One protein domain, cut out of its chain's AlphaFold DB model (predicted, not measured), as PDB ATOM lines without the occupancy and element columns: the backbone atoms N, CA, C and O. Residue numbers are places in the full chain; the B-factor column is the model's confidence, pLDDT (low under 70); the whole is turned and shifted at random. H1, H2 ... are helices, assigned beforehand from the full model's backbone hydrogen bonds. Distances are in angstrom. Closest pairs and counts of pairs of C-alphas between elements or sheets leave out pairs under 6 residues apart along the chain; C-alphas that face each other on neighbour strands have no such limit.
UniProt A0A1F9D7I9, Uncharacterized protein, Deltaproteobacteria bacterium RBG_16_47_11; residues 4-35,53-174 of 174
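Overview. This is residues 4 to 35 and 53 to 174 of the 174 residues of an uncharacterized protein of Deltaproteobacteria bacterium RBG_16_47_11 (UniProt A0A1F9D7I9). A hairpin of two long helices, H4 and H5, makes one end of an elongated model; H3 packs on H5, H2 packs on H3, and the small helices H1 and H6 lead on to H7 at the other end. Residues 163 to 174, of which 163 to 172 belong to H7, stick out there, free of the rest. The printed part has 154 residues, with seven named helices in the order H1 to H7 and no named strand, and the class is all helix. The whole is loose, with a radius of gyration of the C-alphas of 20.4 A and spans of 61 by 39 by 39 A.

Along the chain. H1, residues 4 to 8, begins with C-alpha 4 at (-68.924, -40.293, -32.497). H2 is residues 17 to 28, 16.1 A from first to last C-alpha. After the cut come H3, residues 58 to 76, 27.6 A long, and H4, residues 83 to 111, the longest helix at 41.7 A, which ends with C-alpha 111 at (-25.405, -29.896, -15.927). H5, residues 117 to 140, is 34.8 A long. H6 is residues 151 to 157. H7, residues 161 to 172, is 16.4 A long and ends with C-alpha 172 at (-63.169, -66.396, -34.041).

Arrangement. H1 and H2 only just touch, with 3 pairs of C-alphas within 8 A, the closest those of Leu 5 and Asn 28 at 7.6 A. H2 touches H3 with residues 19 to 23 alone, at a shallow tilt of 20 degrees, the same way; their closest C-alphas, of Gly 20 and Asn 69, are 6.5 A apart. H3 touches H5 at a steep tilt of 42 degrees, the same way, and the closest C-alphas, of Thr 64 and Gly 130, are 4.4 A apart. H4 and H5 form a helical hairpin and touch at a shallow tilt of 19 degrees, opposite ways, closest at the C-alphas of Leu 86 and Ser 135, 6.3 A. H3 and H4 are apart, and so are H5 and H6. H6 touches H1, with the C-alphas of Arg 7 and Trp 151 closest at 4.8 A. H6 and H7 only just touch, with 3 pairs of C-alphas within 8 A, and only at the corner by their link; the closest C-alphas are those of Thr 155 and Phe 161, 6.3 A apart. In H2, H3, H4, H5, H6 and H7 every O i to N i+4 pair is within hydrogen-bond range; in H1 it is 0 of 1, beside 2 of 2 O i to N i+3 pairs.

Size, cuts and confidence. The two C-alphas farthest apart are those of Val 110 and Asp 160, 63.4 A. Residues 36 to 52 are not printed, and C-alphas 35 and 53 are 37.8 A apart across this cut. Of the links that are printed whole, H4 to H5 and H6 to H7 are tight, the others are short, and none is long. The mean pLDDT of the printed part is 92.2, and residues 145 to 146 and residue 174, the chain's last, are under 70.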
ATOM      1  N   ASP A   4     -68.640 -41.172 -31.358       85.69
ATOM      2  CA  ASP A   4     -68.924 -40.293 -32.497       85.69
ATOM      3  C   ASP A   4     -67.653 -39.824 -33.208       85.69
ATOM      4  O   ASP A   4     -67.596 -39.813 -34.436       85.69
ATOM      5  N   LEU A   5     -66.602 -39.506 -32.448       86.62
ATOM      6  CA  LEU A   5     -65.322 -39.084 -33.014       86.62
ATOM      7  C   LEU A   5     -64.621 -40.256 -33.716       86.62
ATOM      8  O   LEU A   5     -64.082 -40.098 -34.810       86.62
ATOM      9  N   ALA A   6     -64.717 -41.453 -33.133       85.94
ATOM     10  CA  ALA A   6     -64.207 -42.675 -33.750       85.94
ATOM     11  C   ALA A   6     -64.900 -42.993 -35.084       85.94
ATOM     12  O   ALA A   6     -64.269 -43.544 -35.979       85.94
ATOM     13  N   ARG A   7     -66.180 -42.628 -35.250       86.12
ATOM     14  CA  ARG A   7     -66.929 -42.888 -36.490       86.12
ATOM     15  C   ARG A   7     -66.473 -42.047 -37.678       86.12
ATOM     16  O   ARG A   7     -66.588 -42.505 -38.816       86.12
ATOM     17  N   ILE A   8     -66.012 -40.824 -37.421       87.31
ATOM     18  CA  ILE A   8     -65.706 -39.836 -38.464       87.31
ATOM     19  C   ILE A   8     -64.214 -39.741 -38.784       87.31
ATOM     20  O   ILE A   8     -63.878 -39.451 -39.934       87.31
ATOM     21  N   ASN A   9     -63.342 -40.033 -37.815       87.81
ATOM     22  CA  ASN A   9     -61.897 -40.006 -38.009       87.81
ATOM     23  C   ASN A   9     -61.446 -41.115 -38.962       87.81
ATOM     24  O   ASN A   9     -61.846 -42.275 -38.837       87.81
ATOM     25  N   ARG A  10     -60.575 -40.753 -39.899       86.44
ATOM     26  CA  ARG A  10     -59.811 -41.712 -40.700       86.44
ATOM     27  C   ARG A  10     -58.584 -42.154 -39.904       86.44
ATOM     28  O   ARG A  10     -58.016 -41.368 -39.153       86.44
ATOM     29  N   ILE A  11     -58.179 -43.411 -40.039       81.19
ATOM     30  CA  ILE A  11     -57.058 -43.961 -39.265       81.19
ATOM     31  C   ILE A  11     -55.977 -44.433 -40.249       81.19
ATOM     32  O   ILE A  11     -56.275 -45.272 -41.105       81.19
ATOM     33  N   PRO A  12     -54.749 -43.880 -40.195       79.88
ATOM     34  CA  PRO A  12     -53.613 -44.419 -40.937       79.88
ATOM     35  C   PRO A  12     -53.235 -45.809 -40.419       79.88
ATOM     36  O   PRO A  12     -53.489 -46.136 -39.265       79.88
ATOM     37  N   TRP A  13     -52.613 -46.626 -41.262       77.19
ATOM     38  CA  TRP A  13     -52.207 -47.990 -40.900       77.19
ATOM     39  C   TRP A  13     -50.689 -48.146 -40.711       77.19
ATOM     40  O   TRP A  13     -50.230 -49.208 -40.297       77.19
ATOM     41  N   ASP A  14     -49.913 -47.109 -41.032       79.75
ATOM     42  CA  ASP A  14     -48.453 -47.078 -40.957       79.75
ATOM     43  C   ASP A  14     -47.954 -46.374 -39.677       79.75
ATOM     44  O   ASP A  14     -48.732 -46.047 -38.781       79.75
ATOM     45  N   TRP A  15     -46.646 -46.107 -39.592       80.62
ATOM     46  CA  TRP A  15     -46.029 -45.334 -38.499       80.62
ATOM     47  C   TRP A  15     -46.483 -43.867 -38.433       80.62
ATOM     48  O   TRP A  15     -46.072 -43.129 -37.545       80.62
ATOM     49  N   GLY A  16     -47.321 -43.423 -39.372       81.31
ATOM     50  CA  GLY A  16     -48.015 -42.148 -39.296       81.31
ATOM     51  C   GLY A  16     -49.310 -42.214 -38.488       81.31
ATOM     52  O   GLY A  16     -50.022 -41.214 -38.473       81.31
ATOM     53  N   LEU A  17     -49.647 -43.344 -37.851       87.62
ATOM     54  CA  LEU A  17     -50.877 -43.537 -37.076       87.62
ATOM     55  C   LEU A  17     -51.135 -42.385 -36.101       87.62
ATOM     56  O   LEU A  17     -52.185 -41.752 -36.174       87.62
ATOM     57  N   GLU A  18     -50.192 -42.081 -35.214       89.50
ATOM     58  CA  GLU A  18     -50.375 -41.085 -34.159       89.50
ATOM     59  C   GLU A  18     -50.535 -39.676 -34.742       89.50
ATOM     60  O   GLU A  18     -51.474 -38.958 -34.395       89.50
ATOM     61  N   VAL A  19     -49.659 -39.292 -35.677       88.06
ATOM     62  CA  VAL A  19     -49.680 -37.965 -36.321       88.06
ATOM     63  C   VAL A  19     -50.905 -37.795 -37.223       88.06
ATOM     64  O   VAL A  19     -51.508 -36.720 -37.263       88.06
ATOM     65  N   GLY A  20     -51.320 -38.845 -37.927       87.12
ATOM     66  CA  GLY A  20     -52.504 -38.818 -38.778       87.12
ATOM     67  C   GLY A  20     -53.798 -38.818 -37.966       87.12
ATOM     68  O   GLY A  20     -54.705 -38.051 -38.279       87.12
ATOM     69  N   VAL A  21     -53.869 -39.573 -36.862       89.50
ATOM     70  CA  VAL A  21     -54.988 -39.481 -35.910       89.50
ATOM     71  C   VAL A  21     -55.053 -38.082 -35.299       89.50
ATOM     72  O   VAL A  21     -56.140 -37.512 -35.221       89.50
ATOM     73  N   LEU A  22     -53.912 -37.499 -34.915       90.50
ATOM     74  CA  LEU A  22     -53.860 -36.122 -34.424       90.50
ATOM     75  C   LEU A  22     -54.392 -35.143 -35.479       90.50
ATOM     76  O   LEU A  22     -55.228 -34.302 -35.161       90.50
ATOM     77  N   SER A  23     -53.978 -35.301 -36.736       89.00
ATOM     78  CA  SER A  23     -54.448 -34.476 -37.857       89.00
ATOM     79  C   SER A  23     -55.970 -34.564 -38.035       89.00
ATOM     80  O   SER A  23     -56.642 -33.543 -38.174       89.00
ATOM     81  N   GLU A  24     -56.548 -35.763 -37.939       88.25
ATOM     82  CA  GLU A  24     -58.001 -35.965 -38.019       88.25
ATOM     83  C   GLU A  24     -58.749 -35.393 -36.809       88.25
ATOM     84  O   GLU A  24     -59.832 -34.825 -36.960       88.25
ATOM     85  N   VAL A  25     -58.170 -35.463 -35.609       90.69
ATOM     86  CA  VAL A  25     -58.736 -34.807 -34.421       90.69
ATOM     87  C   VAL A  25     -58.733 -33.288 -34.589       90.69
ATOM     88  O   VAL A  25     -59.749 -32.662 -34.299       90.69
ATOM     89  N   PHE A  26     -57.653 -32.691 -35.097       89.69
ATOM     90  CA  PHE A  26     -57.593 -31.251 -35.383       89.69
ATOM     91  C   PHE A  26     -58.600 -30.821 -36.458       89.69
ATOM     92  O   PHE A  26     -59.151 -29.724 -36.377       89.69
ATOM     93  N   ARG A  27     -58.879 -31.692 -37.435       88.00
ATOM     94  CA  ARG A  27     -59.895 -31.468 -38.473       88.00
ATOM     95  C   ARG A  27     -61.318 -31.524 -37.911       88.00
ATOM     96  O   ARG A  27     -62.162 -30.706 -38.268       88.00
ATOM     97  N   ASN A  28     -61.592 -32.500 -37.048       89.56
ATOM     98  CA  ASN A  28     -62.951 -32.831 -36.612       89.56
ATOM     99  C   ASN A  28     -63.340 -32.223 -35.251       89.56
ATOM    100  O   ASN A  28     -64.512 -32.264 -34.872       89.56
ATOM    101  N   CYS A  29     -62.388 -31.665 -34.500       90.50
ATOM    102  CA  CYS A  29     -62.612 -31.050 -33.191       90.50
ATOM    103  C   CYS A  29     -62.053 -29.626 -33.132       90.50
ATOM    104  O   CYS A  29     -60.998 -29.323 -33.679       90.50
ATOM    105  N   SER A  30     -62.722 -28.744 -32.384       91.94
ATOM    106  CA  SER A  30     -62.143 -27.436 -32.076       91.94
ATOM    107  C   SER A  30     -60.959 -27.584 -31.119       91.94
ATOM    108  O   SER A  30     -61.006 -28.389 -30.189       91.94
ATOM    109  N   LEU A  31     -59.930 -26.746 -31.287       91.25
ATOM    110  CA  LEU A  31     -58.726 -26.750 -30.440       91.25
ATOM    111  C   LEU A  31     -59.038 -26.705 -28.937       91.25
ATOM    112  O   LEU A  31     -58.374 -27.359 -28.147       91.25
ATOM    113  N   ARG A  32     -60.098 -25.990 -28.534       94.81
ATOM    114  CA  ARG A  32     -60.538 -25.889 -27.128       94.81
ATOM    115  C   ARG A  32     -61.008 -27.218 -26.523       94.81
ATOM    116  O   ARG A  32     -61.208 -27.291 -25.316       94.81
ATOM    117  N   ARG A  33     -61.247 -28.238 -27.349       91.44
ATOM    118  CA  ARG A  33     -61.655 -29.590 -26.941       91.44
ATOM    119  C   ARG A  33     -60.494 -30.584 -26.961       91.44
ATOM    120  O   ARG A  33     -60.719 -31.767 -26.721       91.44
ATOM    121  N   ILE A  34     -59.286 -30.114 -27.258       92.69
ATOM    122  CA  ILE A  34     -58.059 -30.899 -27.255       92.69
ATOM    123  C   ILE A  34     -57.265 -30.480 -26.021       92.69
ATOM    124  O   ILE A  34     -57.085 -29.293 -25.756       92.69
ATOM    125  N   CYS A  35     -56.811 -31.458 -25.250       94.25
ATOM    126  CA  CYS A  35     -55.926 -31.233 -24.118       94.25
ATOM    127  C   CYS A  35     -54.845 -32.312 -24.099       94.25
ATOM    128  O   CYS A  35     -55.037 -33.406 -24.629       94.25
ATOM    129  N   ASP A  53     -28.550 -46.968 -42.686       94.25
ATOM    130  CA  ASP A  53     -28.281 -47.657 -43.947       94.25
ATOM    131  C   ASP A  53     -29.510 -48.360 -44.542       94.25
ATOM    132  O   ASP A  53     -29.513 -48.662 -45.736       94.25
ATOM    133  N   ASP A  54     -30.577 -48.572 -43.763       93.88
ATOM    134  CA  ASP A  54     -31.781 -49.285 -44.204       93.88
ATOM    135  C   ASP A  54     -33.044 -48.433 -43.986       93.88
ATOM    136  O   ASP A  54     -33.574 -48.376 -42.874       93.88
ATOM    137  N   PRO A  55     -33.588 -47.799 -45.043       92.50
ATOM    138  CA  PRO A  55     -34.774 -46.955 -44.929       92.50
ATOM    139  C   PRO A  55     -36.061 -47.718 -44.598       92.50
ATOM    140  O   PRO A  55     -37.098 -47.092 -44.393       92.50
ATOM    141  N   ASN A  56     -36.020 -49.053 -44.539       93.25
ATOM    142  CA  ASN A  56     -37.165 -49.888 -44.189       93.25
ATOM    143  C   ASN A  56     -37.146 -50.346 -42.722       93.25
ATOM    144  O   ASN A  56     -38.012 -51.129 -42.312       93.25
ATOM    145  N   LYS A  57     -36.190 -49.868 -41.918       93.75
ATOM    146  CA  LYS A  57     -36.041 -50.244 -40.509       93.75
ATOM    147  C   LYS A  57     -35.824 -49.036 -39.606       93.75
ATOM    148  O   LYS A  57     -35.521 -47.937 -40.067       93.75
ATOM    149  N   GLY A  58     -36.019 -49.281 -38.312       94.56
ATOM    150  CA  GLY A  58     -35.668 -48.352 -37.248       94.56
ATOM    151  C   GLY A  58     -36.291 -46.966 -37.382       94.56
ATOM    152  O   GLY A  58     -37.355 -46.775 -37.985       94.56
ATOM    153  N   LEU A  59     -35.596 -45.988 -36.811       95.62
ATOM    154  CA  LEU A  59     -36.034 -44.597 -36.777       95.62
ATOM    155  C   LEU A  59     -36.003 -43.932 -38.162       95.62
ATOM    156  O   LEU A  59     -36.816 -43.041 -38.424       95.62
ATOM    157  N   LEU A  60     -35.136 -44.376 -39.080       96.94
ATOM    158  CA  LEU A  60     -35.153 -43.888 -40.462       96.94
ATOM    159  C   LEU A  60     -36.485 -44.206 -41.158       96.94
ATOM    160  O   LEU A  60     -37.087 -43.315 -41.765       96.94
ATOM    161  N   ARG A  61     -36.996 -45.438 -41.032       95.38
ATOM    162  CA  ARG A  61     -38.321 -45.778 -41.571       95.38
ATOM    163  C   ARG A  61     -39.419 -44.958 -40.906       95.38
ATOM    164  O   ARG A  61     -40.242 -44.373 -41.605       95.38
ATOM    165  N   MET A  62     -39.420 -44.905 -39.573       93.62
ATOM    166  CA  MET A  62     -40.455 -44.201 -38.810       93.62
ATOM    167  C   MET A  62     -40.538 -42.723 -39.206       93.62
ATOM    168  O   MET A  62     -41.608 -42.241 -39.567       93.62
ATOM    169  N   SER A  63     -39.405 -42.015 -39.213       95.25
ATOM    170  CA  SER A  63     -39.342 -40.601 -39.614       95.25
ATOM    171  C   SER A  63     -39.791 -40.375 -41.061       95.25
ATOM    172  O   SER A  63     -40.504 -39.411 -41.339       95.25
ATOM    173  N   THR A  64     -39.442 -41.287 -41.974       95.31
ATOM    174  CA  THR A  64     -39.878 -41.233 -43.377       95.31
ATOM    175  C   THR A  64     -41.397 -41.379 -43.500       95.31
ATOM    176  O   THR A  64     -42.036 -40.609 -44.218       95.31
ATOM    177  N   ASP A  65     -41.989 -42.352 -42.806       92.31
ATOM    178  CA  ASP A  65     -43.433 -42.611 -42.842       92.31
ATOM    179  C   ASP A  65     -44.223 -41.459 -42.192       92.31
ATOM    180  O   ASP A  65     -45.207 -40.984 -42.766       92.31
ATOM    181  N   ILE A  66     -43.731 -40.913 -41.073       92.94
ATOM    182  CA  ILE A  66     -44.295 -39.717 -40.425       92.94
ATOM    183  C   ILE A  66     -44.261 -38.510 -41.370       92.94
ATOM    184  O   ILE A  66     -45.280 -37.836 -41.540       92.94
ATOM    185  N   ALA A  67     -43.123 -38.241 -42.018       94.62
ATOM    186  CA  ALA A  67     -42.986 -37.115 -42.939       94.62
ATOM    187  C   ALA A  67     -43.933 -37.242 -44.144       94.62
ATOM    188  O   ALA A  67     -44.608 -36.274 -44.494       94.62
ATOM    189  N   LYS A  68     -44.066 -38.442 -44.731       92.31
ATOM    190  CA  LYS A  68     -45.046 -38.704 -45.800       92.31
ATOM    191  C   LYS A  68     -46.472 -38.409 -45.337       92.31
ATOM    192  O   LYS A  68     -47.231 -37.776 -46.069       92.31
ATOM    193  N   ASN A  69     -46.843 -38.862 -44.139       89.81
ATOM    194  CA  ASN A  69     -48.181 -38.645 -43.591       89.81
ATOM    195  C   ASN A  69     -48.453 -37.147 -43.375       89.81
ATOM    196  O   ASN A  69     -49.484 -36.634 -43.809       89.81
ATOM    197  N   LEU A  70     -47.482 -36.423 -42.808       91.25
ATOM    198  CA  LEU A  70     -47.565 -34.980 -42.607       91.25
ATOM    199  C   LEU A  70     -47.735 -34.226 -43.932       91.25
ATOM    200  O   LEU A  70     -48.635 -33.396 -44.043       91.25
ATOM    201  N   PHE A  71     -46.926 -34.534 -44.951       93.12
ATOM    202  CA  PHE A  71     -47.019 -33.874 -46.256       93.12
ATOM    203  C   PHE A  71     -48.387 -34.081 -46.906       93.12
ATOM    204  O   PHE A  71     -49.011 -33.123 -47.359       93.12
ATOM    205  N   ARG A  72     -48.915 -35.309 -46.872       88.94
ATOM    206  CA  ARG A  72     -50.255 -35.611 -47.399       88.94
ATOM    207  C   ARG A  72     -51.354 -34.867 -46.653       88.94
ATOM    208  O   ARG A  72     -52.252 -34.324 -47.290       88.94
ATOM    209  N   ASN A  73     -51.280 -34.814 -45.324       87.31
ATOM    210  CA  ASN A  73     -52.282 -34.114 -44.524       87.31
ATOM    211  C   ASN A  73     -52.263 -32.610 -44.817       87.31
ATOM    212  O   ASN A  73     -53.316 -32.043 -45.097       87.31
ATOM    213  N   LEU A  74     -51.085 -31.983 -44.857       90.94
ATOM    214  CA  LEU A  74     -50.945 -30.566 -45.213       90.94
ATOM    215  C   LEU A  74     -51.454 -30.283 -46.636       90.94
ATOM    216  O   LEU A  74     -52.202 -29.331 -46.845       90.94
ATOM    217  N   ALA A  75     -51.125 -31.140 -47.605       90.75
ATOM    218  CA  ALA A  75     -51.630 -31.016 -48.969       90.75
ATOM    219  C   ALA A  75     -53.159 -31.175 -49.046       90.75
ATOM    220  O   ALA A  75     -53.818 -30.453 -49.791       90.75
ATOM    221  N   SER A  76     -53.744 -32.068 -48.239       85.81
ATOM    222  CA  SER A  76     -55.203 -32.232 -48.143       85.81
ATOM    223  C   SER A  76     -55.913 -31.005 -47.556       85.81
ATOM    224  O   SER A  76     -57.079 -30.776 -47.870       85.81
ATOM    225  N   GLU A  77     -55.197 -30.192 -46.769       86.69
ATOM    226  CA  GLU A  77     -55.642 -28.874 -46.290       86.69
ATOM    227  C   GLU A  77     -55.415 -27.748 -47.315       86.69
ATOM    228  O   GLU A  77     -55.706 -26.586 -47.040       86.69
ATOM    229  N   GLY A  78     -54.899 -28.069 -48.505       89.56
ATOM    230  CA  GLY A  78     -54.643 -27.103 -49.573       89.56
ATOM    231  C   GLY A  78     -53.302 -26.376 -49.467       89.56
ATOM    232  O   GLY A  78     -53.112 -25.365 -50.141       89.56
ATOM    233  N   ILE A  79     -52.368 -26.862 -48.642       93.12
ATOM    234  CA  ILE A  79     -51.015 -26.301 -48.573       93.12
ATOM    235  C   ILE A  79     -50.206 -26.775 -49.783       93.12
ATOM    236  O   ILE A  79     -50.045 -27.975 -50.003       93.12
ATOM    237  N   ASP A  80     -49.665 -25.824 -50.546       93.12
ATOM    238  CA  ASP A  80     -48.783 -26.113 -51.676       93.12
ATOM    239  C   ASP A  80     -47.400 -26.571 -51.188       93.12
ATOM    240  O   ASP A  80     -46.574 -25.771 -50.746       93.12
ATOM    241  N   LEU A  81     -47.154 -27.877 -51.280       94.69
ATOM    242  CA  LEU A  81     -45.875 -28.514 -50.979       94.69
ATOM    243  C   LEU A  81     -45.055 -28.736 -52.252       94.69
ATOM    244  O   LEU A  81     -44.697 -29.861 -52.601       94.69
ATOM    245  N   SER A  82     -44.766 -27.643 -52.953       95.19
ATOM    246  CA  SER A  82     -43.916 -27.660 -54.142       95.19
ATOM    247  C   SER A  82     -42.521 -28.231 -53.857       95.19
ATOM    248  O   SER A  82     -41.990 -28.164 -52.745       95.19
ATOM    249  N   GLU A  83     -41.874 -28.763 -54.896       95.62
ATOM    250  CA  GLU A  83     -40.527 -29.334 -54.775       95.62
ATOM    251  C   GLU A  83     -39.503 -28.309 -54.246       95.62
ATOM    252  O   GLU A  83     -38.592 -28.660 -53.494       95.62
ATOM    253  N   SER A  84     -39.652 -27.028 -54.603       96.81
ATOM    254  CA  SER A  84     -38.816 -25.947 -54.074       96.81
ATOM    255  C   SER A  84     -39.025 -25.751 -52.574       96.81
ATOM    256  O   SER A  84     -38.037 -25.662 -51.843       96.81
ATOM    257  N   LEU A  85     -40.274 -25.757 -52.097       96.81
ATOM    258  CA  LEU A  85     -40.577 -25.659 -50.671       96.81
ATOM    259  C   LEU A  85     -39.994 -26.842 -49.892       96.81
ATOM    260  O   LEU A  85     -39.380 -26.638 -48.847       96.81
ATOM    261  N   LEU A  86     -40.117 -28.065 -50.413       97.25
ATOM    262  CA  LEU A  86     -39.560 -29.269 -49.782       97.25
ATOM    263  C   LEU A  86     -38.020 -29.231 -49.713       97.25
ATOM    264  O   LEU A  86     -37.429 -29.613 -48.700       97.25
ATOM    265  N   LYS A  87     -37.350 -28.698 -50.744       96.06
ATOM    266  CA  LYS A  87     -35.894 -28.454 -50.712       96.06
ATOM    267  C   LYS A  87     -35.513 -27.428 -49.645       96.06
ATOM    268  O   LYS A  87     -34.555 -27.652 -48.902       96.06
ATOM    269  N   THR A  88     -36.266 -26.333 -49.539       97.50
ATOM    270  CA  THR A  88     -36.066 -25.328 -48.486       97.50
ATOM    271  C   THR A  88     -36.288 -25.928 -47.101       97.50
ATOM    272  O   THR A  88     -35.445 -25.733 -46.230       97.50
ATOM    273  N   LEU A  89     -37.344 -26.725 -46.911       97.31
ATOM    274  CA  LEU A  89     -37.637 -27.417 -45.655       97.31
ATOM    275  C   LEU A  89     -36.451 -28.264 -45.188       97.31
ATOM    276  O   LEU A  89     -36.051 -28.156 -44.032       97.31
ATOM    277  N   LYS A  90     -35.854 -29.066 -46.079       96.62
ATOM    278  CA  LYS A  90     -34.679 -29.886 -45.744       96.62
ATOM    279  C   LYS A  90     -33.492 -29.028 -45.288       96.62
ATOM    280  O   LYS A  90     -32.846 -29.352 -44.293       96.62
ATOM    281  N   ALA A  91     -33.210 -27.932 -45.994       96.94
ATOM    282  CA  ALA A  91     -32.124 -27.021 -45.630       96.94
ATOM    283  C   ALA A  91     -32.375 -26.332 -44.277       96.94
ATOM    284  O   ALA A  91     -31.466 -26.236 -43.452       96.94
ATOM    285  N   THR A  92     -33.613 -25.895 -44.030       98.00
ATOM    286  CA  THR A  92     -34.026 -25.306 -42.752       98.00
ATOM    287  C   THR A  92     -33.919 -26.318 -41.617       98.00
ATOM    288  O   THR A  92     -33.337 -25.992 -40.589       98.00
ATOM    289  N   TYR A  93     -34.400 -27.548 -41.817       98.19
ATOM    290  CA  TYR A  93     -34.290 -28.628 -40.837       98.19
ATOM    291  C   TYR A  93     -32.837 -28.859 -40.418       98.19
ATOM    292  O   TYR A  93     -32.537 -28.808 -39.228       98.19
ATOM    293  N   LEU A  94     -31.929 -29.045 -41.384       97.25
ATOM    294  CA  LEU A  94     -30.510 -29.280 -41.105       97.25
ATOM    295  C   LEU A  94     -29.890 -28.148 -40.284       97.25
ATOM    296  O   LEU A  94     -29.209 -28.405 -39.294       97.25
ATOM    297  N   ARG A  95     -30.157 -26.894 -40.662       97.94
ATOM    298  CA  ARG A  95     -29.637 -25.735 -39.932       97.94
ATOM    299  C   ARG A  95     -30.180 -25.668 -38.506       97.94
ATOM    300  O   ARG A  95     -29.404 -25.533 -37.565       97.94
ATOM    301  N   THR A  96     -31.497 -25.785 -38.340       98.38
ATOM    302  CA  THR A  96     -32.135 -25.758 -37.018       98.38
ATOM    303  C   THR A  96     -31.643 -26.908 -36.143       98.38
ATOM    304  O   THR A  96     -31.395 -26.711 -34.955       98.38
ATOM    305  N   ALA A  97     -31.442 -28.094 -36.714       98.06
ATOM    306  CA  ALA A  97     -30.932 -29.249 -35.992       98.06
ATOM    307  C   ALA A  97     -29.485 -29.036 -35.509       98.06
ATOM    308  O   ALA A  97     -29.190 -29.294 -34.348       98.06
ATOM    309  N   GLN A  98     -28.605 -28.467 -36.336       97.19
ATOM    310  CA  GLN A  98     -27.228 -28.129 -35.937       97.19
ATOM    311  C   GLN A  98     -27.171 -27.083 -34.811       97.19
ATOM    312  O   GLN A  98     -26.395 -27.218 -33.859       97.19
ATOM    313  N   GLU A  99     -28.016 -26.051 -34.890       98.12
ATOM    314  CA  GLU A  99     -28.173 -25.055 -33.820       98.12
ATOM    315  C   GLU A  99     -28.667 -25.724 -32.522       98.12
ATOM    316  O   GLU A  99     -28.176 -25.435 -31.430       98.12
ATOM    317  N   THR A 100     -29.583 -26.685 -32.653       98.12
ATOM    318  CA  THR A 100     -30.161 -27.444 -31.540       98.12
ATOM    319  C   THR A 100     -29.138 -28.364 -30.866       98.12
ATOM    320  O   THR A 100     -29.039 -28.348 -29.642       98.12
ATOM    321  N   ILE A 101     -28.311 -29.084 -31.635       98.19
ATOM    322  CA  ILE A 101     -27.195 -29.898 -31.113       98.19
ATOM    323  C   ILE A 101     -26.247 -29.040 -30.275       98.19
ATOM    324  O   ILE A 101     -25.842 -29.433 -29.184       98.19
ATOM    325  N   THR A 102     -25.900 -27.851 -30.772       97.56
ATOM    326  CA  THR A 102     -25.000 -26.939 -30.050       97.56
ATOM    327  C   THR A 102     -25.615 -26.527 -28.716       97.56
ATOM    328  O   THR A 102     -24.972 -26.654 -27.677       97.56
ATOM    329  N   LYS A 103     -26.887 -26.115 -28.735       98.06
ATOM    330  CA  LYS A 103     -27.620 -25.707 -27.536       98.06
ATOM    331  C   LYS A 103     -27.701 -26.824 -26.493       98.06
ATOM    332  O   LYS A 103     -27.455 -26.557 -25.321       98.06
ATOM    333  N   TYR A 104     -28.047 -28.045 -26.897       97.94
ATOM    334  CA  TYR A 104     -28.194 -29.158 -25.952       97.94
ATOM    335  C   TYR A 104     -26.861 -29.706 -25.456       97.94
ATOM    336  O   TYR A 104     -26.782 -30.117 -24.305       97.94
ATOM    337  N   HIS A 105     -25.797 -29.626 -26.254       97.94
ATOM    338  CA  HIS A 105     -24.453 -29.869 -25.741       97.94
ATOM    339  C   HIS A 105     -24.087 -28.878 -24.632       97.94
ATOM    340  O   HIS A 105     -23.543 -29.274 -23.605       97.94
ATOM    341  N   ASP A 106     -24.347 -27.586 -24.840       97.75
ATOM    342  CA  ASP A 106     -23.985 -26.562 -23.860       97.75
ATOM    343  C   ASP A 106     -24.823 -26.706 -22.578       97.75
ATOM    344  O   ASP A 106     -24.296 -26.554 -21.477       97.75
ATOM    345  N   ASP A 107     -26.098 -27.083 -22.711       98.25
ATOM    346  CA  ASP A 107     -26.967 -27.433 -21.585       98.25
ATOM    347  C   ASP A 107     -26.452 -28.667 -20.826       98.25
ATOM    348  O   ASP A 107     -26.295 -28.630 -19.604       98.25
ATOM    349  N   ALA A 108     -26.093 -29.738 -21.538       98.06
ATOM    350  CA  ALA A 108     -25.503 -30.932 -20.940       98.06
ATOM    351  C   ALA A 108     -24.203 -30.603 -20.189       98.06
ATOM    352  O   ALA A 108     -24.039 -31.008 -19.038       98.06
ATOM    353  N   ALA A 109     -23.327 -29.781 -20.776       97.31
ATOM    354  CA  ALA A 109     -22.071 -29.364 -20.161       97.31
ATOM    355  C   ALA A 109     -22.281 -28.582 -18.852       97.31
ATOM    356  O   ALA A 109     -21.579 -28.829 -17.870       97.31
ATOM    357  N   VAL A 110     -23.261 -27.671 -18.804       97.94
ATOM    358  CA  VAL A 110     -23.614 -26.926 -17.579       97.94
ATOM    359  C   VAL A 110     -24.127 -27.861 -16.480       97.94
ATOM    360  O   VAL A 110     -23.845 -27.636 -15.303       97.94
ATOM    361  N   ASN A 111     -24.844 -28.918 -16.857       98.19
ATOM    362  CA  ASN A 111     -25.405 -29.896 -15.927       98.19
ATOM    363  C   ASN A 111     -24.455 -31.071 -15.620       98.19
ATOM    364  O   ASN A 111     -24.808 -31.944 -14.828       98.19
ATOM    365  N   GLY A 112     -23.254 -31.102 -16.213       97.25
ATOM    366  CA  GLY A 112     -22.292 -32.194 -16.040       97.25
ATOM    367  C   GLY A 112     -22.752 -33.529 -16.639       97.25
ATOM    368  O   GLY A 112     -22.394 -34.580 -16.115       97.25
ATOM    369  N   LEU A 113     -23.571 -33.483 -17.693       97.81
ATOM    370  CA  LEU A 113     -24.055 -34.645 -18.435       97.81
ATOM    371  C   LEU A 113     -23.173 -34.908 -19.664       97.81
ATOM    372  O   LEU A 113     -22.704 -33.970 -20.312       97.81
ATOM    373  N   ASP A 114     -22.995 -36.183 -20.003       96.31
ATOM    374  CA  ASP A 114     -22.321 -36.590 -21.237       96.31
ATOM    375  C   ASP A 114     -23.209 -36.302 -22.456       96.31
ATOM    376  O   ASP A 114     -24.418 -36.543 -22.435       96.31
ATOM    377  N   PHE A 115     -22.603 -35.796 -23.532       97.31
ATOM    378  CA  PHE A 115     -23.300 -35.473 -24.776       97.31
ATOM    379  C   PHE A 115     -22.419 -35.784 -25.990       97.31
ATOM    380  O   PHE A 115     -21.410 -35.110 -26.227       97.31
ATOM    381  N   ASP A 116     -22.809 -36.778 -26.790       97.06
ATOM    382  CA  ASP A 116     -22.084 -37.155 -28.004       97.06
ATOM    383  C   ASP A 116     -22.574 -36.346 -29.215       97.06
ATOM    384  O   ASP A 116     -23.541 -36.683 -29.898       97.06
ATOM    385  N   ARG A 117     -21.856 -35.264 -29.535       95.75
ATOM    386  CA  ARG A 117     -22.158 -34.436 -30.716       95.75
ATOM    387  C   ARG A 117     -22.066 -35.200 -32.037       95.75
ATOM    388  O   ARG A 117     -22.710 -34.792 -33.005       95.75
ATOM    389  N   HIS A 118     -21.218 -36.223 -32.122       96.19
ATOM    390  CA  HIS A 118     -21.053 -36.983 -33.354       96.19
ATOM    391  C   HIS A 118     -22.262 -37.885 -33.588       96.19
ATOM    392  O   HIS A 118     -22.827 -37.847 -34.682       96.19
ATOM    393  N   GLU A 119     -22.692 -38.623 -32.564       96.06
ATOM    394  CA  GLU A 119     -23.892 -39.464 -32.632       96.06
ATOM    395  C   GLU A 119     -25.142 -38.636 -32.978       96.06
ATOM    396  O   GLU A 119     -25.915 -38.996 -33.872       96.06
ATOM    397  N   GLU A 120     -25.298 -37.471 -32.349       97.19
ATOM    398  CA  GLU A 120     -26.387 -36.537 -32.646       97.19
ATOM    399  C   GLU A 120     -26.333 -36.036 -34.098       97.19
ATOM    400  O   GLU A 120     -27.352 -35.973 -34.791       97.19
ATOM    401  N   GLY A 121     -25.134 -35.746 -34.612       97.50
ATOM    402  CA  GLY A 121     -24.930 -35.387 -36.016       97.50
ATOM    403  C   GLY A 121     -25.357 -36.499 -36.982       97.50
ATOM    404  O   GLY A 121     -26.092 -36.238 -37.935       97.50
ATOM    405  N   VAL A 122     -24.969 -37.748 -36.701       97.25
ATOM    406  CA  VAL A 122     -25.375 -38.928 -37.488       97.25
ATOM    407  C   VAL A 122     -26.898 -39.107 -37.468       97.25
ATOM    408  O   VAL A 122     -27.512 -39.442 -38.489       97.25
ATOM    409  N   THR A 123     -27.528 -38.837 -36.327       97.12
ATOM    410  CA  THR A 123     -28.985 -38.879 -36.169       97.12
ATOM    411  C   THR A 123     -29.677 -37.824 -37.035       97.12
ATOM    412  O   THR A 123     -30.603 -38.144 -37.788       97.12
ATOM    413  N   VAL A 124     -29.183 -36.582 -37.021       97.94
ATOM    414  CA  VAL A 124     -29.693 -35.488 -37.866       97.94
ATOM    415  C   VAL A 124     -29.542 -35.796 -39.356       97.94
ATOM    416  O   VAL A 124     -30.489 -35.592 -40.123       97.94
ATOM    417  N   ASP A 125     -28.393 -36.322 -39.775       97.25
ATOM    418  CA  ASP A 125     -28.163 -36.717 -41.168       97.25
ATOM    419  C   ASP A 125     -29.134 -37.824 -41.602       97.25
ATOM    420  O   ASP A 125     -29.706 -37.779 -42.699       97.25
ATOM    421  N   THR A 126     -29.400 -38.780 -40.710       97.81
ATOM    422  CA  THR A 126     -30.363 -39.860 -40.946       97.81
ATOM    423  C   THR A 126     -31.782 -39.321 -41.119       97.81
ATOM    424  O   THR A 126     -32.461 -39.652 -42.092       97.81
ATOM    425  N   PHE A 127     -32.246 -38.434 -40.243       97.62
ATOM    426  CA  PHE A 127     -33.581 -37.844 -40.383       97.62
ATOM    427  C   PHE A 127     -33.700 -36.910 -41.590       97.62
ATOM    428  O   PHE A 127     -34.734 -36.898 -42.260       97.62
ATOM    429  N   SER A 128     -32.627 -36.206 -41.952       97.50
ATOM    430  CA  SER A 128     -32.558 -35.425 -43.190       97.50
ATOM    431  C   SER A 128     -32.727 -36.304 -44.439       97.50
ATOM    432  O   SER A 128     -33.433 -35.924 -45.382       97.50
ATOM    433  N   LYS A 129     -32.153 -37.518 -44.431       97.19
ATOM    434  CA  LYS A 129     -32.391 -38.548 -45.456       97.19
ATOM    435  C   LYS A 129     -33.852 -39.011 -45.457       97.19
ATOM    436  O   LYS A 129     -34.437 -39.133 -46.531       97.19
ATOM    437  N   GLY A 130     -34.465 -39.197 -44.288       97.25
ATOM    438  CA  GLY A 130     -35.889 -39.536 -44.170       97.25
ATOM    439  C   GLY A 130     -36.818 -38.481 -44.785       97.25
ATOM    440  O   GLY A 130     -37.702 -38.813 -45.577       97.25
ATOM    441  N   ILE A 131     -36.563 -37.194 -44.515       97.38
ATOM    442  CA  ILE A 131     -37.293 -36.063 -45.118       97.38
ATOM    443  C   ILE A 131     -37.150 -36.073 -46.644       97.38
ATOM    444  O   ILE A 131     -38.131 -35.864 -47.360       97.38
ATOM    445  N   GLU A 132     -35.949 -36.332 -47.162       97.00
ATOM    446  CA  GLU A 132     -35.713 -36.403 -48.607       97.00
ATOM    447  C   GLU A 132     -36.487 -37.551 -49.266       97.00
ATOM    448  O   GLU A 132     -37.131 -37.346 -50.297       97.00
ATOM    449  N   LEU A 133     -36.455 -38.746 -48.668       96.69
ATOM    450  CA  LEU A 133     -37.193 -39.911 -49.158       96.69
ATOM    451  C   LEU A 133     -38.704 -39.655 -49.160       96.69
ATOM    452  O   LEU A 133     -39.384 -39.966 -50.138       96.69
ATOM    453  N   ALA A 134     -39.222 -39.050 -48.090       95.50
ATOM    454  CA  ALA A 134     -40.623 -38.666 -47.994       95.50
ATOM    455  C   ALA A 134     -41.009 -37.613 -49.041       95.50
ATOM    456  O   ALA A 134     -42.051 -37.742 -49.679       95.50
ATOM    457  N   SER A 135     -40.151 -36.611 -49.254       96.81
ATOM    458  CA  SER A 135     -40.373 -35.540 -50.232       96.81
ATOM    459  C   SER A 135     -40.445 -36.092 -51.653       96.81
ATOM    460  O   SER A 135     -41.366 -35.765 -52.394       96.81
ATOM    461  N   LYS A 136     -39.508 -36.977 -52.020       96.06
ATOM    462  CA  LYS A 136     -39.494 -37.646 -53.331       96.06
ATOM    463  C   LYS A 136     -40.763 -38.464 -53.557       96.06
ATOM    464  O   LYS A 136     -41.416 -38.289 -54.577       96.06
ATOM    465  N   ALA A 137     -41.135 -39.292 -52.579       94.19
ATOM    466  CA  ALA A 137     -42.340 -40.113 -52.663       94.19
ATOM    467  C   ALA A 137     -43.617 -39.265 -52.784       94.19
ATOM    468  O   ALA A 137     -44.519 -39.620 -53.532       94.19
ATOM    469  N   PHE A 138     -43.691 -38.141 -52.065       94.56
ATOM    470  CA  PHE A 138     -44.828 -37.228 -52.137       94.56
ATOM    471  C   PHE A 138     -44.922 -36.515 -53.493       94.56
ATOM    472  O   PHE A 138     -46.015 -36.386 -54.025       94.56
ATOM    473  N   VAL A 139     -43.799 -36.065 -54.063       94.62
ATOM    474  CA  VAL A 139     -43.786 -35.413 -55.386       94.62
ATOM    475  C   VAL A 139     -44.177 -36.394 -56.496       94.62
ATOM    476  O   VAL A 139     -44.863 -36.003 -57.436       94.62
ATOM    477  N   GLU A 140     -43.749 -37.653 -56.390       93.81
ATOM    478  CA  GLU A 140     -44.086 -38.707 -57.352       93.81
ATOM    479  C   GLU A 140     -45.566 -39.110 -57.280       93.81
ATOM    480  O   GLU A 140     -46.237 -39.175 -58.309       93.81
ATOM    481  N   ASP A 141     -46.084 -39.345 -56.071       89.50
ATOM    482  CA  ASP A 141     -47.482 -39.704 -55.837       89.50
ATOM    483  C   ASP A 141     -48.022 -39.038 -54.553       89.50
ATOM    484  O   ASP A 141     -47.934 -39.603 -53.450       89.50
ATOM    485  N   PRO A 142     -48.624 -37.837 -54.679       81.38
ATOM    486  CA  PRO A 142     -49.161 -37.093 -53.544       81.38
ATOM    487  C   PRO A 142     -50.327 -37.792 -52.840       81.38
ATOM    488  O   PRO A 142     -50.607 -37.499 -51.678       81.38
ATOM    489  N   LEU A 143     -51.040 -38.689 -53.532       74.06
ATOM    490  CA  LEU A 143     -52.229 -39.352 -52.996       74.06
ATOM    491  C   LEU A 143     -51.869 -40.704 -52.378       74.06
ATOM    492  O   LEU A 143     -52.274 -40.980 -51.247       74.06
ATOM    493  N   SER A 144     -51.045 -41.507 -53.055       71.19
ATOM    494  CA  SER A 144     -50.620 -42.848 -52.634       71.19
ATOM    495  C   SER A 144     -51.765 -43.692 -52.040       71.19
ATOM    496  O   SER A 144     -52.928 -43.529 -52.409       71.19
ATOM    497  N   ILE A 145     -51.461 -44.623 -51.130       64.06
ATOM    498  CA  ILE A 145     -52.470 -45.476 -50.494       64.06
ATOM    499  C   ILE A 145     -53.394 -44.596 -49.628       64.06
ATOM    500  O   ILE A 145     -52.921 -43.992 -48.660       64.06
ATOM    501  N   PRO A 146     -54.703 -44.520 -49.936       65.94
ATOM    502  CA  PRO A 146     -55.635 -43.705 -49.172       65.94
ATOM    503  C   PRO A 146     -55.767 -44.216 -47.732       65.94
ATOM    504  O   PRO A 146     -55.670 -45.416 -47.472       65.94
ATOM    505  N   LEU A 147     -56.034 -43.297 -46.796       71.62
ATOM    506  CA  LEU A 147     -56.360 -43.637 -45.406       71.62
ATOM    507  C   LEU A 147     -57.513 -44.648 -45.346       71.62
ATOM    508  O   LEU A 147     -58.405 -44.627 -46.204       71.62
ATOM    509  N   ILE A 148     -57.537 -45.477 -44.295       79.88
ATOM    510  CA  ILE A 148     -58.653 -46.400 -44.066       79.88
ATOM    511  C   ILE A 148     -59.957 -45.579 -44.029       79.88
ATOM    512  O   ILE A 148     -60.025 -44.572 -43.309       79.88
ATOM    513  N   PRO A 149     -60.989 -45.964 -44.806       83.25
ATOM    514  CA  PRO A 149     -62.286 -45.307 -44.771       83.25
ATOM    515  C   PRO A 149     -62.830 -45.219 -43.346       83.25
ATOM    516  O   PRO A 149     -62.803 -46.199 -42.606       83.25
ATOM    517  N   ASN A 150     -63.373 -44.060 -42.973       87.31
ATOM    518  CA  ASN A 150     -64.040 -43.929 -41.684       87.31
ATOM    519  C   ASN A 150     -65.303 -44.807 -41.618       87.31
ATOM    520  O   ASN A 150     -65.891 -45.175 -42.643       87.31
ATOM    521  N   TRP A 151     -65.742 -45.125 -40.401       89.25
ATOM    522  CA  TRP A 151     -66.884 -46.014 -40.186       89.25
ATOM    523  C   TRP A 151     -68.167 -45.484 -40.814       89.25
ATOM    524  O   TRP A 151     -68.930 -46.275 -41.354       89.25
ATOM    525  N   SER A 152     -68.372 -44.163 -40.825       88.31
ATOM    526  CA  SER A 152     -69.521 -43.550 -41.501       88.31
ATOM    527  C   SER A 152     -69.571 -43.895 -42.995       88.31
ATOM    528  O   SER A 152     -70.638 -44.213 -43.522       88.31
ATOM    529  N   ARG A 153     -68.422 -43.889 -43.687       90.00
ATOM    530  CA  ARG A 153     -68.318 -44.306 -45.093       90.00
ATOM    531  C   ARG A 153     -68.536 -45.809 -45.251       90.00
ATOM    532  O   ARG A 153     -69.240 -46.205 -46.175       90.00
ATOM    533  N   VAL A 154     -67.969 -46.625 -44.361       91.81
ATOM    534  CA  VAL A 154     -68.142 -48.088 -44.389       91.81
ATOM    535  C   VAL A 154     -69.611 -48.465 -44.224       91.81
ATOM    536  O   VAL A 154     -70.143 -49.172 -45.071       91.81
ATOM    537  N   THR A 155     -70.300 -47.941 -43.207       92.38
ATOM    538  CA  THR A 155     -71.718 -48.250 -42.957       92.38
ATOM    539  C   THR A 155     -72.653 -47.662 -44.008       92.38
ATOM    540  O   THR A 155     -73.734 -48.189 -44.225       92.38
ATOM    541  N   SER A 156     -72.257 -46.572 -44.670       92.56
ATOM    542  CA  SER A 156     -73.014 -46.031 -45.806       92.56
ATOM    543  C   SER A 156     -72.920 -46.947 -47.032       92.56
ATOM    544  O   SER A 156     -73.922 -47.212 -47.690       92.56
ATOM    545  N   ALA A 157     -71.727 -47.480 -47.316       95.19
ATOM    546  CA  ALA A 157     -71.504 -48.384 -48.444       95.19
ATOM    547  C   ALA A 157     -71.982 -49.823 -48.177       95.19
ATOM    548  O   ALA A 157     -72.402 -50.514 -49.101       95.19
ATOM    549  N   ILE A 158     -71.899 -50.280 -46.925       95.69
ATOM    550  CA  ILE A 158     -72.225 -51.640 -46.484       95.69
ATOM    551  C   ILE A 158     -73.055 -51.536 -45.187       95.69
ATOM    552  O   ILE A 158     -72.497 -51.593 -44.086       95.69
ATOM    553  N   PRO A 159     -74.386 -51.355 -45.287       94.88
ATOM    554  CA  PRO A 159     -75.248 -51.090 -44.129       94.88
ATOM    555  C   PRO A 159     -75.225 -52.162 -43.034       94.88
ATOM    556  O   PRO A 159     -75.386 -51.843 -41.859       94.88
ATOM    557  N   ASP A 160     -74.991 -53.423 -43.395       95.75
ATOM    558  CA  ASP A 160     -74.951 -54.566 -42.478       95.75
ATOM    559  C   ASP A 160     -73.529 -54.926 -42.001       95.75
ATOM    560  O   ASP A 160     -73.344 -55.925 -41.305       95.75
ATOM    561  N   PHE A 161     -72.513 -54.113 -42.328       94.75
ATOM    562  CA  PHE A 161     -71.109 -54.415 -42.019       94.75
ATOM    563  C   PHE A 161     -70.850 -54.651 -40.530       94.75
ATOM    564  O   PHE A 161     -70.117 -55.570 -40.175       94.75
ATOM    565  N   LEU A 162     -71.447 -53.839 -39.653       92.62
ATOM    566  CA  LEU A 162     -71.222 -53.959 -38.209       92.62
ATOM    567  C   LEU A 162     -71.745 -55.289 -37.654       92.62
ATOM    568  O   LEU A 162     -71.105 -55.866 -36.778       92.62
ATOM    569  N   GLU A 163     -72.854 -55.803 -38.191       96.19
ATOM    570  CA  GLU A 163     -73.377 -57.108 -37.784       96.19
ATOM    571  C   GLU A 163     -72.491 -58.241 -38.315       96.19
ATOM    572  O   GLU A 163     -72.169 -59.170 -37.578       96.19
ATOM    573  N   ARG A 164     -72.009 -58.132 -39.562       96.00
ATOM    574  CA  ARG A 164     -71.043 -59.093 -40.127       96.00
ATOM    575  C   ARG A 164     -69.756 -59.153 -39.309       96.00
ATOM    576  O   ARG A 164     -69.281 -60.244 -39.016       96.00
ATOM    577  N   LEU A 165     -69.213 -57.995 -38.931       94.38
ATOM    578  CA  LEU A 165     -68.006 -57.902 -38.113       94.38
ATOM    579  C   LEU A 165     -68.222 -58.539 -36.739       94.38
ATOM    580  O   LEU A 165     -67.389 -59.315 -36.288       94.38
ATOM    581  N   LYS A 166     -69.354 -58.245 -36.093       95.31
ATOM    582  CA  LYS A 166     -69.720 -58.844 -34.807       95.31
ATOM    583  C   LYS A 166     -69.808 -60.368 -34.896       95.31
ATOM    584  O   LYS A 166     -69.271 -61.044 -34.027       95.31
ATOM    585  N   ASN A 167     -70.447 -60.901 -35.936       96.88
ATOM    586  CA  ASN A 167     -70.548 -62.347 -36.138       96.88
ATOM    587  C   ASN A 167     -69.173 -62.978 -36.366       96.88
ATOM    588  O   ASN A 167     -68.842 -63.932 -35.680       96.88
ATOM    589  N   ALA A 168     -68.336 -62.383 -37.220       96.50
ATOM    590  CA  ALA A 168     -66.976 -62.868 -37.450       96.50
ATOM    591  C   ALA A 168     -66.126 -62.890 -36.166       96.50
ATOM    592  O   ALA A 168     -65.392 -63.842 -35.935       96.50
ATOM    593  N   VAL A 169     -66.246 -61.866 -35.311       95.75
ATOM    594  CA  VAL A 169     -65.560 -61.836 -34.008       95.75
ATOM    595  C   VAL A 169     -66.096 -62.917 -33.071       95.75
ATOM    596  O   VAL A 169     -65.318 -63.520 -32.342       95.75
ATOM    597  N   ASN A 170     -67.406 -63.171 -33.058       96.44
ATOM    598  CA  ASN A 170     -67.965 -64.255 -32.248       96.44
ATOM    599  C   ASN A 170     -67.463 -65.623 -32.724       96.44
ATOM    600  O   ASN A 170     -67.086 -66.429 -31.883       96.44
ATOM    601  N   ASP A 171     -67.416 -65.838 -34.041       96.19
ATOM    602  CA  ASP A 171     -66.952 -67.086 -34.650       96.19
ATOM    603  C   ASP A 171     -65.453 -67.341 -34.377       96.19
ATOM    604  O   ASP A 171     -65.067 -68.481 -34.141       96.19
ATOM    605  N   ASP A 172     -64.612 -66.298 -34.355       94.25
ATOM    606  CA  ASP A 172     -63.169 -66.396 -34.041       94.25
ATOM    607  C   ASP A 172     -62.889 -66.634 -32.542       94.25
ATOM    608  O   ASP A 172     -61.830 -67.126 -32.162       94.25
ATOM    609  N   ASN A 173     -63.848 -66.297 -31.671       89.12
ATOM    610  CA  ASN A 173     -63.770 -66.535 -30.225       89.12
ATOM    611  C   ASN A 173     -64.358 -67.897 -29.793       89.12
ATOM    612  O   ASN A 173     -64.450 -68.158 -28.588       89.12
ATOM    613  N   THR A 174     -64.766 -68.741 -30.746       69.31
ATOM    614  CA  THR A 174     -65.223 -70.130 -30.532       69.31
ATOM    615  C   THR A 174     -64.176 -71.144 -30.957       69.31
ATOM    616  O   THR A 174     -64.019 -72.140 -30.215       69.31
TER     617      THR A 174